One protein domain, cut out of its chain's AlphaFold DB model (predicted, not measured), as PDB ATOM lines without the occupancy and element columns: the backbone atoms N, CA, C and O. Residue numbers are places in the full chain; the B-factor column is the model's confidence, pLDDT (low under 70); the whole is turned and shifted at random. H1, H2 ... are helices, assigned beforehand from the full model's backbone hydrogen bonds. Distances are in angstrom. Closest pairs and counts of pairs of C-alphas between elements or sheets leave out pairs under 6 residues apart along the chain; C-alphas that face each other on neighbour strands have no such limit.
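Overview. This is residues 2 to 85 of the 86 residues of an uncharacterized protein of Prochlorococcus marinus (strain SARG / CCMP1375 / SS120) (UniProt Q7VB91). Look for a small compact head, in which H2 and H4 pack on the longest helix, H3, and for one long arm, residues 2 to 24 with H1, that sticks out from it. The 84 printed residues hold four named helices, H1 to H4 in chain order, and no named strand: all helix. The whole is extended, with a radius of gyration of the C-alphas of 20.6 A and spans of 71 by 25 by 23 A.

Along the chain. Find C-alpha 51 at (288.447, 266.179, 134.534); from there H3, residues 51 to 67, runs 23.1 A. H4 is residues 72 to 83, and H2 is residues 30 to 41. H1, residues 2 to 17, begins at (293.114, 219.314, 172.252) and runs 23.4 A.

Arrangement. H3 and H4 form a helical hairpin and touch, closest at the C-alphas of Ala 61 and Ser 75, 5.2 A. They run opposite ways at a steep tilt of 37 degrees, only just steep. H2 touches H3, closest at the C-alphas of Cys 36 and Cys 58, 5.8 A, opposite ways at a steep tilt of 53 degrees. H2 and H4 are apart, and H1 touches no helix. In H1, H2, H3 and H4 every O i to N i+4 pair is within hydrogen-bond range.

Size, cuts and confidence. The C-alphas farthest apart, of Thr 2 and Pro 44, are 71.0 A apart. The printed part has no cut; the link from H1 to H2 is long. Look for pLDDT under 70 at residues 2 to 6 and 17 to 27.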
ATOM      1  N   THR A   2     293.612 218.959 173.600       60.31
ATOM      2  CA  THR A   2     293.114 219.314 172.252       60.31
ATOM      3  C   THR A   2     292.261 220.592 172.175       60.31
ATOM      4  O   THR A   2     292.400 221.355 171.227       60.31
ATOM      5  N   GLN A   3     291.430 220.888 173.186       63.22
ATOM      6  CA  GLN A   3     290.602 222.108 173.203       63.22
ATOM      7  C   GLN A   3     291.403 223.408 173.386       63.22
ATOM      8  O   GLN A   3     290.971 224.462 172.930       63.22
ATOM      9  N   LEU A   4     292.573 223.352 174.028       66.31
ATOM     10  CA  LEU A   4     293.393 224.544 174.263       66.31
ATOM     11  C   LEU A   4     294.085 224.998 172.968       66.31
ATOM     12  O   LEU A   4     294.125 226.186 172.669       66.31
ATOM     13  N   PHE A   5     294.533 224.032 172.160       67.00
ATOM     14  CA  PHE A   5     295.106 224.283 170.835       67.00
ATOM     15  C   PHE A   5     294.084 224.864 169.855       67.00
ATOM     16  O   PHE A   5     294.429 225.750 169.081       67.00
ATOM     17  N   LEU A   6     292.825 224.415 169.923       68.12
ATOM     18  CA  LEU A   6     291.759 224.868 169.022       68.12
ATOM     19  C   LEU A   6     291.351 226.331 169.272       68.12
ATOM     20  O   LEU A   6     291.069 227.073 168.337       68.12
ATOM     21  N   ASN A   7     291.357 226.762 170.536       73.12
ATOM     22  CA  ASN A   7     291.099 228.158 170.893       73.12
ATOM     23  C   ASN A   7     292.272 229.067 170.506       73.12
ATOM     24  O   ASN A   7     292.064 230.188 170.049       73.12
ATOM     25  N   PHE A   8     293.508 228.576 170.639       73.00
ATOM     26  CA  PHE A   8     294.701 229.338 170.279       73.00
ATOM     27  C   PHE A   8     294.789 229.596 168.767       73.00
ATOM     28  O   PHE A   8     295.120 230.705 168.346       73.00
ATOM     29  N   THR A   9     294.426 228.610 167.938       77.62
ATOM     30  CA  THR A   9     294.376 228.782 166.480       77.62
ATOM     31  C   THR A   9     293.259 229.726 166.045       77.62
ATOM     32  O   THR A   9     293.488 230.547 165.163       77.62
ATOM     33  N   LEU A  10     292.084 229.681 166.684       75.81
ATOM     34  CA  LEU A  10     290.972 230.605 166.413       75.81
ATOM     35  C   LEU A  10     291.334 232.070 166.700       75.81
ATOM     36  O   LEU A  10     291.022 232.952 165.898       75.81
ATOM     37  N   VAL A  11     292.031 232.332 167.810       79.81
ATOM     38  CA  VAL A  11     292.491 233.685 168.168       79.81
ATOM     39  C   VAL A  11     293.543 234.184 167.176       79.81
ATOM     40  O   VAL A  11     293.450 235.316 166.704       79.81
ATOM     41  N   TRP A  12     294.496 233.331 166.789       76.31
ATOM     42  CA  TRP A  12     295.513 233.680 165.793       76.31
ATOM     43  C   TRP A  12     294.882 233.996 164.430       76.31
ATOM     44  O   TRP A  12     295.199 235.011 163.809       76.31
ATOM     45  N   PHE A  13     293.943 233.168 163.973       75.75
ATOM     46  CA  PHE A  13     293.268 233.365 162.689       75.75
ATOM     47  C   PHE A  13     292.444 234.660 162.664       75.75
ATOM     48  O   PHE A  13     292.429 235.374 161.661       75.75
ATOM     49  N   SER A  14     291.818 234.998 163.794       72.94
ATOM     50  CA  SER A  14     291.081 236.255 163.967       72.94
ATOM     51  C   SER A  14     292.002 237.479 163.900       72.94
ATOM     52  O   SER A  14     291.624 238.499 163.332       72.94
ATOM     53  N   PHE A  15     293.228 237.370 164.423       73.19
ATOM     54  CA  PHE A  15     294.233 238.434 164.351       73.19
ATOM     55  C   PHE A  15     294.766 238.644 162.922       73.19
ATOM     56  O   PHE A  15     294.946 239.778 162.489       73.19
ATOM     57  N   LEU A  16     294.955 237.564 162.154       72.38
ATOM     58  CA  LEU A  16     295.405 237.631 160.754       72.38
ATOM     59  C   LEU A  16     294.388 238.315 159.825       72.38
ATOM     60  O   LEU A  16     294.789 239.059 158.934       72.38
ATOM     61  N   MET A  17     293.087 238.123 160.063       68.12
ATOM     62  CA  MET A  17     292.014 238.774 159.294       68.12
ATOM     63  C   MET A  17     291.989 240.307 159.441       68.12
ATOM     64  O   MET A  17     291.480 240.990 158.555       68.12
ATOM     65  N   MET A  18     292.528 240.866 160.531       64.94
ATOM     66  CA  MET A  18     292.543 242.321 160.747       64.94
ATOM     67  C   MET A  18     293.640 243.044 159.949       64.94
ATOM     68  O   MET A  18     293.540 244.249 159.742       64.94
ATOM     69  N   VAL A  19     294.673 242.336 159.481       65.56
ATOM     70  CA  VAL A  19     295.852 242.946 158.829       65.56
ATOM     71  C   VAL A  19     295.694 243.052 157.303       65.56
ATOM     72  O   VAL A  19     296.416 243.801 156.651       65.56
ATOM     73  N   SER A  20     294.729 242.348 156.704       63.50
ATOM     74  CA  SER A  20     294.558 242.271 155.244       63.50
ATOM     75  C   SER A  20     293.793 243.439 154.607       63.50
ATOM     76  O   SER A  20     293.714 243.504 153.382       63.50
ATOM     77  N   PHE A  21     293.268 244.379 155.396       57.84
ATOM     78  CA  PHE A  21     292.517 245.537 154.897       57.84
ATOM     79  C   PHE A  21     293.205 246.858 155.242       57.84
ATOM     80  O   PHE A  21     292.601 247.753 155.827       57.84
ATOM     81  N   SER A  22     294.478 246.998 154.874       59.50
ATOM     82  CA  SER A  22     295.108 248.318 154.851       59.50
ATOM     83  C   SER A  22     294.669 249.040 153.573       59.50
ATOM     84  O   SER A  22     295.049 248.597 152.483       59.50
ATOM     85  N   PRO A  23     293.858 250.115 153.646       58.53
ATOM     86  CA  PRO A  23     293.600 250.937 152.475       58.53
ATOM     87  C   PRO A  23     294.932 251.489 151.963       58.53
ATOM     88  O   PRO A  23     295.796 251.874 152.753       58.53
ATOM     89  N   LYS A  24     295.105 251.521 150.640       55.53
ATOM     90  CA  LYS A  24     296.227 252.243 150.038       55.53
ATOM     91  C   LYS A  24     296.027 253.724 150.345       55.53
ATOM     92  O   LYS A  24     295.098 254.341 149.832       55.53
ATOM     93  N   VAL A  25     296.850 254.256 151.239       62.06
ATOM     94  CA  VAL A  25     296.936 255.690 151.496       62.06
ATOM     95  C   VAL A  25     298.057 256.206 150.612       62.06
ATOM     96  O   VAL A  25     299.191 255.757 150.750       62.06
ATOM     97  N   ASN A  26     297.729 257.107 149.692       64.75
ATOM     98  CA  ASN A  26     298.723 257.792 148.872       64.75
ATOM     99  C   ASN A  26     299.588 258.677 149.779       64.75
ATOM    100  O   ASN A  26     299.033 259.415 150.601       64.75
ATOM    101  N   ALA A  27     300.917 258.631 149.652       69.62
ATOM    102  CA  ALA A  27     301.787 259.405 150.544       69.62
ATOM    103  C   ALA A  27     301.926 260.880 150.134       69.62
ATOM    104  O   ALA A  27     302.528 261.668 150.868       69.62
ATOM    105  N   PHE A  28     301.372 261.286 148.988       78.44
ATOM    106  CA  PHE A  28     301.500 262.655 148.503       78.44
ATOM    107  C   PHE A  28     300.479 263.626 149.138       78.44
ATOM    108  O   PHE A  28     299.305 263.285 149.319       78.44
ATOM    109  N   PRO A  29     300.891 264.870 149.463       82.31
ATOM    110  CA  PRO A  29     299.988 265.905 149.961       82.31
ATOM    111  C   PRO A  29     298.884 266.264 148.957       82.31
ATOM    112  O   PRO A  29     299.123 266.356 147.754       82.31
ATOM    113  N   GLN A  30     297.688 266.579 149.463       85.00
ATOM    114  CA  GLN A  30     296.553 267.037 148.643       85.00
ATOM    115  C   GLN A  30     296.851 268.319 147.852       85.00
ATOM    116  O   GLN A  30     296.283 268.527 146.781       85.00
ATOM    117  N   ASP A  31     297.751 269.164 148.351       87.50
ATOM    118  CA  ASP A  31     298.157 270.380 147.647       87.50
ATOM    119  C   ASP A  31     298.947 270.044 146.374       87.50
ATOM    120  O   ASP A  31     298.645 270.594 145.321       87.50
ATOM    121  N   GLN A  32     299.832 269.038 146.415       87.69
ATOM    122  CA  GLN A  32     300.554 268.577 145.219       87.69
ATOM    123  C   GLN A  32     299.609 267.986 144.168       87.69
ATOM    124  O   GLN A  32     299.814 268.163 142.969       87.69
ATOM    125  N   PHE A  33     298.542 267.315 144.609       90.44
ATOM    126  CA  PHE A  33     297.507 266.803 143.714       90.44
ATOM    127  C   PHE A  33     296.754 267.930 142.999       90.44
ATOM    128  O   PHE A  33     296.596 267.896 141.778       90.44
ATOM    129  N   LYS A  34     296.344 268.967 143.734       91.94
ATOM    130  CA  LYS A  34     295.686 270.147 143.152       91.94
ATOM    131  C   LYS A  34     296.612 270.909 142.210       91.94
ATOM    132  O   LYS A  34     296.177 271.300 141.127       91.94
ATOM    133  N   ASP A  35     297.873 271.075 142.595       92.06
ATOM    134  CA  ASP A  35     298.888 271.726 141.770       92.06
ATOM    135  C   ASP A  35     299.119 270.948 140.473       92.06
ATOM    136  O   ASP A  35     299.170 271.547 139.398       92.06
ATOM    137  N   CYS A  36     299.154 269.613 140.538       90.75
ATOM    138  CA  CYS A  36     299.228 268.768 139.351       90.75
ATOM    139  C   CYS A  36     298.025 268.974 138.422       90.75
ATOM    140  O   CYS A  36     298.205 269.128 137.212       90.75
ATOM    141  N   ILE A  37     296.799 269.013 138.954       92.31
ATOM    142  CA  ILE A  37     295.594 269.229 138.138       92.31
ATOM    143  C   ILE A  37     295.640 270.604 137.469       92.31
ATOM    144  O   ILE A  37     295.351 270.718 136.278       92.31
ATOM    145  N   LEU A  38     296.019 271.650 138.209       93.06
ATOM    146  CA  LEU A  38     296.147 273.010 137.678       93.06
ATOM    147  C   LEU A  38     297.215 273.094 136.580       93.06
ATOM    148  O   LEU A  38     296.962 273.666 135.515       93.06
ATOM    149  N   ALA A  39     298.382 272.490 136.808       90.50
ATOM    150  CA  ALA A  39     299.459 272.422 135.826       90.50
ATOM    151  C   ALA A  39     299.029 271.643 134.575       90.50
ATOM    152  O   ALA A  39     299.260 272.095 133.454       90.50
ATOM    153  N   SER A  40     298.332 270.520 134.760       89.88
ATOM    154  CA  SER A  40     297.833 269.687 133.667       89.88
ATOM    155  C   SER A  40     296.809 270.444 132.834       89.88
ATOM    156  O   SER A  40     296.982 270.551 131.629       89.88
ATOM    157  N   LYS A  41     295.807 271.076 133.456       89.50
ATOM    158  CA  LYS A  41     294.796 271.902 132.763       89.50
ATOM    159  C   LYS A  41     295.385 273.104 132.023       89.50
ATOM    160  O   LYS A  41     294.765 273.607 131.091       89.50
ATOM    161  N   SER A  42     296.567 273.565 132.425       90.19
ATOM    162  CA  SER A  42     297.288 274.632 131.724       90.19
ATOM    163  C   SER A  42     297.953 274.147 130.430       90.19
ATOM    164  O   SER A  42     298.372 274.968 129.614       90.19
ATOM    165  N   ASN A  43     298.050 272.830 130.214       86.69
ATOM    166  CA  ASN A  43     298.594 272.244 128.997       86.69
ATOM    167  C   ASN A  43     297.524 272.199 127.884       86.69
ATOM    168  O   ASN A  43     296.493 271.545 128.049       86.69
ATOM    169  N   PRO A  44     297.768 272.811 126.711       86.50
ATOM    170  CA  PRO A  44     296.840 272.743 125.584       86.50
ATOM    171  C   PRO A  44     296.534 271.316 125.105       86.50
ATOM    172  O   PRO A  44     295.485 271.084 124.512       86.50
ATOM    173  N   ALA A  45     297.432 270.357 125.359       83.62
ATOM    174  CA  ALA A  45     297.279 268.965 124.941       83.62
ATOM    175  C   ALA A  45     296.154 268.214 125.671       83.62
ATOM    176  O   ALA A  45     295.693 267.197 125.164       83.62
ATOM    177  N   VAL A  46     295.699 268.703 126.831       85.12
ATOM    178  CA  VAL A  46     294.591 268.085 127.584       85.12
ATOM    179  C   VAL A  46     293.266 268.834 127.412       85.12
ATOM    180  O   VAL A  46     292.294 268.567 128.119       85.12
ATOM    181  N   ILE A  47     293.192 269.785 126.472       86.75
ATOM    182  CA  ILE A  47     291.938 270.466 126.143       86.75
ATOM    183  C   ILE A  47     290.936 269.433 125.617       86.75
ATOM    184  O   ILE A  47     291.194 268.742 124.637       86.75
ATOM    185  N   GLY A  48     289.768 269.362 126.257       85.06
ATOM    186  CA  GLY A  48     288.712 268.410 125.905       85.06
ATOM    187  C   GLY A  48     288.819 267.055 126.609       85.06
ATOM    188  O   GLY A  48     287.900 266.249 126.485       85.06
ATOM    189  N   VAL A  49     289.877 266.822 127.391       88.19
ATOM    190  CA  VAL A  49     289.984 265.644 128.256       88.19
ATOM    191  C   VAL A  49     289.079 265.832 129.485       88.19
ATOM    192  O   VAL A  49     289.088 266.910 130.090       88.19
ATOM    193  N   PRO A  50     288.282 264.821 129.877       90.94
ATOM    194  CA  PRO A  50     287.437 264.911 131.060       90.94
ATOM    195  C   PRO A  50     288.271 265.082 132.333       90.94
ATOM    196  O   PRO A  50     289.326 264.472 132.500       90.94
ATOM    197  N   GLU A  51     287.759 265.873 133.274       89.38
ATOM    198  CA  GLU A  51     288.447 266.179 134.534       89.38
ATOM    199  C   GLU A  51     288.813 264.919 135.332       89.38
ATOM    200  O   GLU A  51     289.906 264.844 135.881       89.38
ATOM    201  N   THR A  52     287.975 263.882 135.289       89.12
ATOM    202  CA  THR A  52     288.240 262.588 135.935       89.12
ATOM    203  C   THR A  52     289.479 261.876 135.385       89.12
ATOM    204  O   THR A  52     290.169 261.191 136.133       89.12
ATOM    205  N   ALA A  53     289.779 262.030 134.091       90.56
ATOM    206  CA  ALA A  53     290.984 261.461 133.486       90.56
ATOM    207  C   ALA A  53     292.235 262.264 133.881       90.56
ATOM    208  O   ALA A  53     293.289 261.690 134.132       90.56
ATOM    209  N   ILE A  54     292.103 263.586 134.030       90.50
ATOM    210  CA  ILE A  54     293.174 264.453 134.545       90.50
ATOM    211  C   ILE A  54     293.470 264.130 136.020       90.50
ATOM    212  O   ILE A  54     294.630 264.043 136.418       90.50
ATOM    213  N   GLU A  55     292.435 263.907 136.829       91.56
ATOM    214  CA  GLU A  55     292.573 263.455 138.217       91.56
ATOM    215  C   GLU A  55     293.256 262.084 138.301       91.56
ATOM    216  O   GLU A  55     294.183 261.909 139.093       91.56
ATOM    217  N   ALA A  56     292.852 261.128 137.459       90.81
ATOM    218  CA  ALA A  56     293.465 259.802 137.400       90.81
ATOM    219  C   ALA A  56     294.942 259.869 136.977       90.81
ATOM    220  O   ALA A  56     295.791 259.240 137.613       90.81
ATOM    221  N   PHE A  57     295.261 260.700 135.982       92.38
ATOM    222  CA  PHE A  57     296.630 261.000 135.569       92.38
ATOM    223  C   PHE A  57     297.469 261.542 136.730       92.38
ATOM    224  O   PHE A  57     298.526 260.989 137.032       92.38
ATOM    225  N   CYS A  58     296.993 262.582 137.417       91.56
ATOM    226  CA  CYS A  58     297.724 263.201 138.521       91.56
ATOM    227  C   CYS A  58     297.908 262.257 139.707       91.56
ATOM    228  O   CYS A  58     298.967 262.244 140.329       91.56
ATOM    229  N   ASN A  59     296.901 261.435 139.996       91.12
ATOM    230  CA  ASN A  59     296.982 260.412 141.030       91.12
ATOM    231  C   ASN A  59     298.049 259.364 140.671       91.12
ATOM    232  O   ASN A  59     298.909 259.057 141.490       91.12
ATOM    233  N   CYS A  60     298.043 258.879 139.427       90.44
ATOM    234  CA  CYS A  60     299.034 257.933 138.918       90.44
ATOM    235  C   CYS A  60     300.456 258.513 138.972       90.44
ATOM    236  O   CYS A  60     301.359 257.879 139.517       90.44
ATOM    237  N   ALA A  61     300.649 259.727 138.453       90.88
ATOM    238  CA  ALA A  61     301.962 260.354 138.366       90.88
ATOM    239  C   ALA A  61     302.541 260.634 139.759       90.88
ATOM    240  O   ALA A  61     303.697 260.309 140.017       90.88
ATOM    241  N   LEU A  62     301.738 261.175 140.681       90.19
ATOM    242  CA  LEU A  62     302.200 261.459 142.040       90.19
ATOM    243  C   LEU A  62     302.454 260.190 142.852       90.19
ATOM    244  O   LEU A  62     303.432 260.158 143.591       90.19
ATOM    245  N   THR A  63     301.658 259.127 142.695       87.94
ATOM    246  CA  THR A  63     301.973 257.821 143.304       87.94
ATOM    247  C   THR A  63     303.302 257.284 142.775       87.94
ATOM    248  O   THR A  63     304.161 256.887 143.555       87.94
ATOM    249  N   ALA A  64     303.516 257.314 141.459       86.94
ATOM    250  CA  ALA A  64     304.759 256.839 140.859       86.94
ATOM    251  C   ALA A  64     305.987 257.626 141.361       86.94
ATOM    252  O   ALA A  64     307.022 257.037 141.672       86.94
ATOM    253  N   ILE A  65     305.871 258.946 141.501       86.56
ATOM    254  CA  ILE A  65     306.973 259.807 141.948       86.56
ATOM    255  C   ILE A  65     307.217 259.665 143.456       86.56
ATOM    256  O   ILE A  65     308.352 259.464 143.887       86.56
ATOM    257  N   VAL A  66     306.162 259.767 144.265       84.31
ATOM    258  CA  VAL A  66     306.274 259.883 145.728       84.31
ATOM    259  C   VAL A  66     306.338 258.519 146.409       84.31
ATOM    260  O   VAL A  66     307.159 258.333 147.306       84.31
ATOM    261  N   ASP A  67     305.514 257.562 145.980       79.12
ATOM    262  CA  ASP A  67     305.420 256.251 146.633       79.12
ATOM    263  C   ASP A  67     306.410 255.247 146.020       79.12
ATOM    264  O   ASP A  67     306.980 254.423 146.738       79.12
ATOM    265  N   GLU A  68     306.638 255.308 144.702       80.75
ATOM    266  CA  GLU A  68     307.522 254.369 143.987       80.75
ATOM    267  C   GLU A  68     308.929 254.932 143.714       80.75
ATOM    268  O   GLU A  68     309.818 254.184 143.300       80.75
ATOM    269  N   GLY A  69     309.158 256.230 143.949       82.19
ATOM    270  CA  GLY A  69     310.453 256.882 143.718       82.19
ATOM    271  C   GLY A  69     310.876 256.910 142.243       82.19
ATOM    272  O   GLY A  69     312.073 256.952 141.944       82.19
ATOM    273  N   LYS A  70     309.917 256.830 141.312       85.31
ATOM    274  CA  LYS A  70     310.180 256.901 139.871       85.31
ATOM    275  C   LYS A  70     310.521 258.332 139.451       85.31
ATOM    276  O   LYS A  70     310.151 259.307 140.092       85.31
ATOM    277  N   ASN A  71     311.220 258.453 138.322       87.50
ATOM    278  CA  ASN A  71     311.524 259.748 137.715       87.50
ATOM    279  C   ASN A  71     310.240 260.427 137.203       87.50
ATOM    280  O   ASN A  71     309.426 259.776 136.541       87.50
ATOM    281  N   ASP A  72     310.107 261.728 137.455       82.88
ATOM    282  CA  ASP A  72     308.972 262.572 137.064       82.88
ATOM    283  C   ASP A  72     308.580 262.420 135.591       82.88
ATOM    284  O   ASP A  72     307.407 262.242 135.272       82.88
ATOM    285  N   GLN A  73     309.559 262.439 134.684       84.06
ATOM    286  CA  GLN A  73     309.303 262.407 133.247       84.06
ATOM    287  C   GLN A  73     308.771 261.044 132.797       84.06
ATOM    288  O   GLN A  73     307.807 260.978 132.037       84.06
ATOM    289  N   ASN A  74     309.358 259.956 133.300       85.06
ATOM    290  CA  ASN A  74     308.900 258.604 132.978       85.06
ATOM    291  C   ASN A  74     307.510 258.343 133.563       85.06
ATOM    292  O   ASN A  74     306.664 257.769 132.886       85.06
ATOM    293  N   SER A  75     307.267 258.819 134.784       85.62
ATOM    294  CA  SER A  75     305.976 258.696 135.466       85.62
ATOM    295  C   SER A  75     304.882 259.464 134.729       85.62
ATOM    296  O   SER A  75     303.799 258.934 134.501       85.62
ATOM    297  N   ALA A  76     305.174 260.691 134.289       84.38
ATOM    298  CA  ALA A  76     304.240 261.493 133.511       84.38
ATOM    299  C   ALA A  76     303.928 260.856 132.148       84.38
ATOM    300  O   ALA A  76     302.770 260.845 131.745       84.38
ATOM    301  N   ILE A  77     304.920 260.299 131.445       86.75
ATOM    302  CA  ILE A  77     304.691 259.629 130.153       86.75
ATOM    303  C   ILE A  77     303.842 258.366 130.343       86.75
ATOM    304  O   ILE A  77     302.808 258.230 129.694       86.75
ATOM    305  N   GLU A  78     304.234 257.485 131.268       89.12
ATOM    306  CA  GLU A  78     303.534 256.222 131.552       89.12
ATOM    307  C   GLU A  78     302.071 256.476 131.955       89.12
ATOM    308  O   GLU A  78     301.146 255.851 131.434       89.12
ATOM    309  N   CYS A  79     301.839 257.439 132.847       89.56
ATOM    310  CA  CYS A  79     300.496 257.767 133.313       89.56
ATOM    311  C   CYS A  79     299.666 258.521 132.266       89.56
ATOM    312  O   CYS A  79     298.452 258.344 132.222       89.56
ATOM    313  N   ALA A  80     300.282 259.341 131.407       88.25
ATOM    314  CA  ALA A  80     299.568 259.999 130.315       88.25
ATOM    315  C   ALA A  80     299.105 258.987 129.259       88.25
ATOM    316  O   ALA A  80     297.955 259.045 128.828       88.25
ATOM    317  N   GLU A  81     299.960 258.030 128.882       87.00
ATOM    318  CA  GLU A  81     299.576 256.938 127.980       87.00
ATOM    319  C   GLU A  81     298.418 256.115 128.545       87.00
ATOM    320  O   GLU A  81     297.509 255.738 127.809       87.00
ATOM    321  N   LYS A  82     298.434 255.869 129.856       86.62
ATOM    322  CA  LYS A  82     297.436 255.037 130.520       86.62
ATOM    323  C   LYS A  82     296.089 255.732 130.733       86.62
ATOM    324  O   LYS A  82     295.055 255.094 130.565       86.62
ATOM    325  N   GLU A  83     296.098 257.002 131.135       88.75
ATOM    326  CA  GLU A  83     294.897 257.688 131.635       88.75
ATOM    327  C   GLU A  83     294.366 258.778 130.685       88.75
ATOM    328  O   GLU A  83     293.182 259.101 130.743       88.75
ATOM    329  N   LEU A  84     295.201 259.349 129.802       82.75
ATOM    330  CA  LEU A  84     294.825 260.481 128.933       82.75
ATOM    331  C   LEU A  84     294.718 260.119 127.444       82.75
ATOM    332  O   LEU A  84     294.039 260.824 126.705       82.75
ATOM    333  N   ASN A  85     295.386 259.055 126.995       73.56
ATOM    334  CA  ASN A  85     295.520 258.700 125.577       73.56
ATOM    335  C   ASN A  85     294.503 257.629 125.113       73.56
ATOM    336  O   ASN A  85     294.825 256.800 124.261       73.56
TER     337      ASN A  85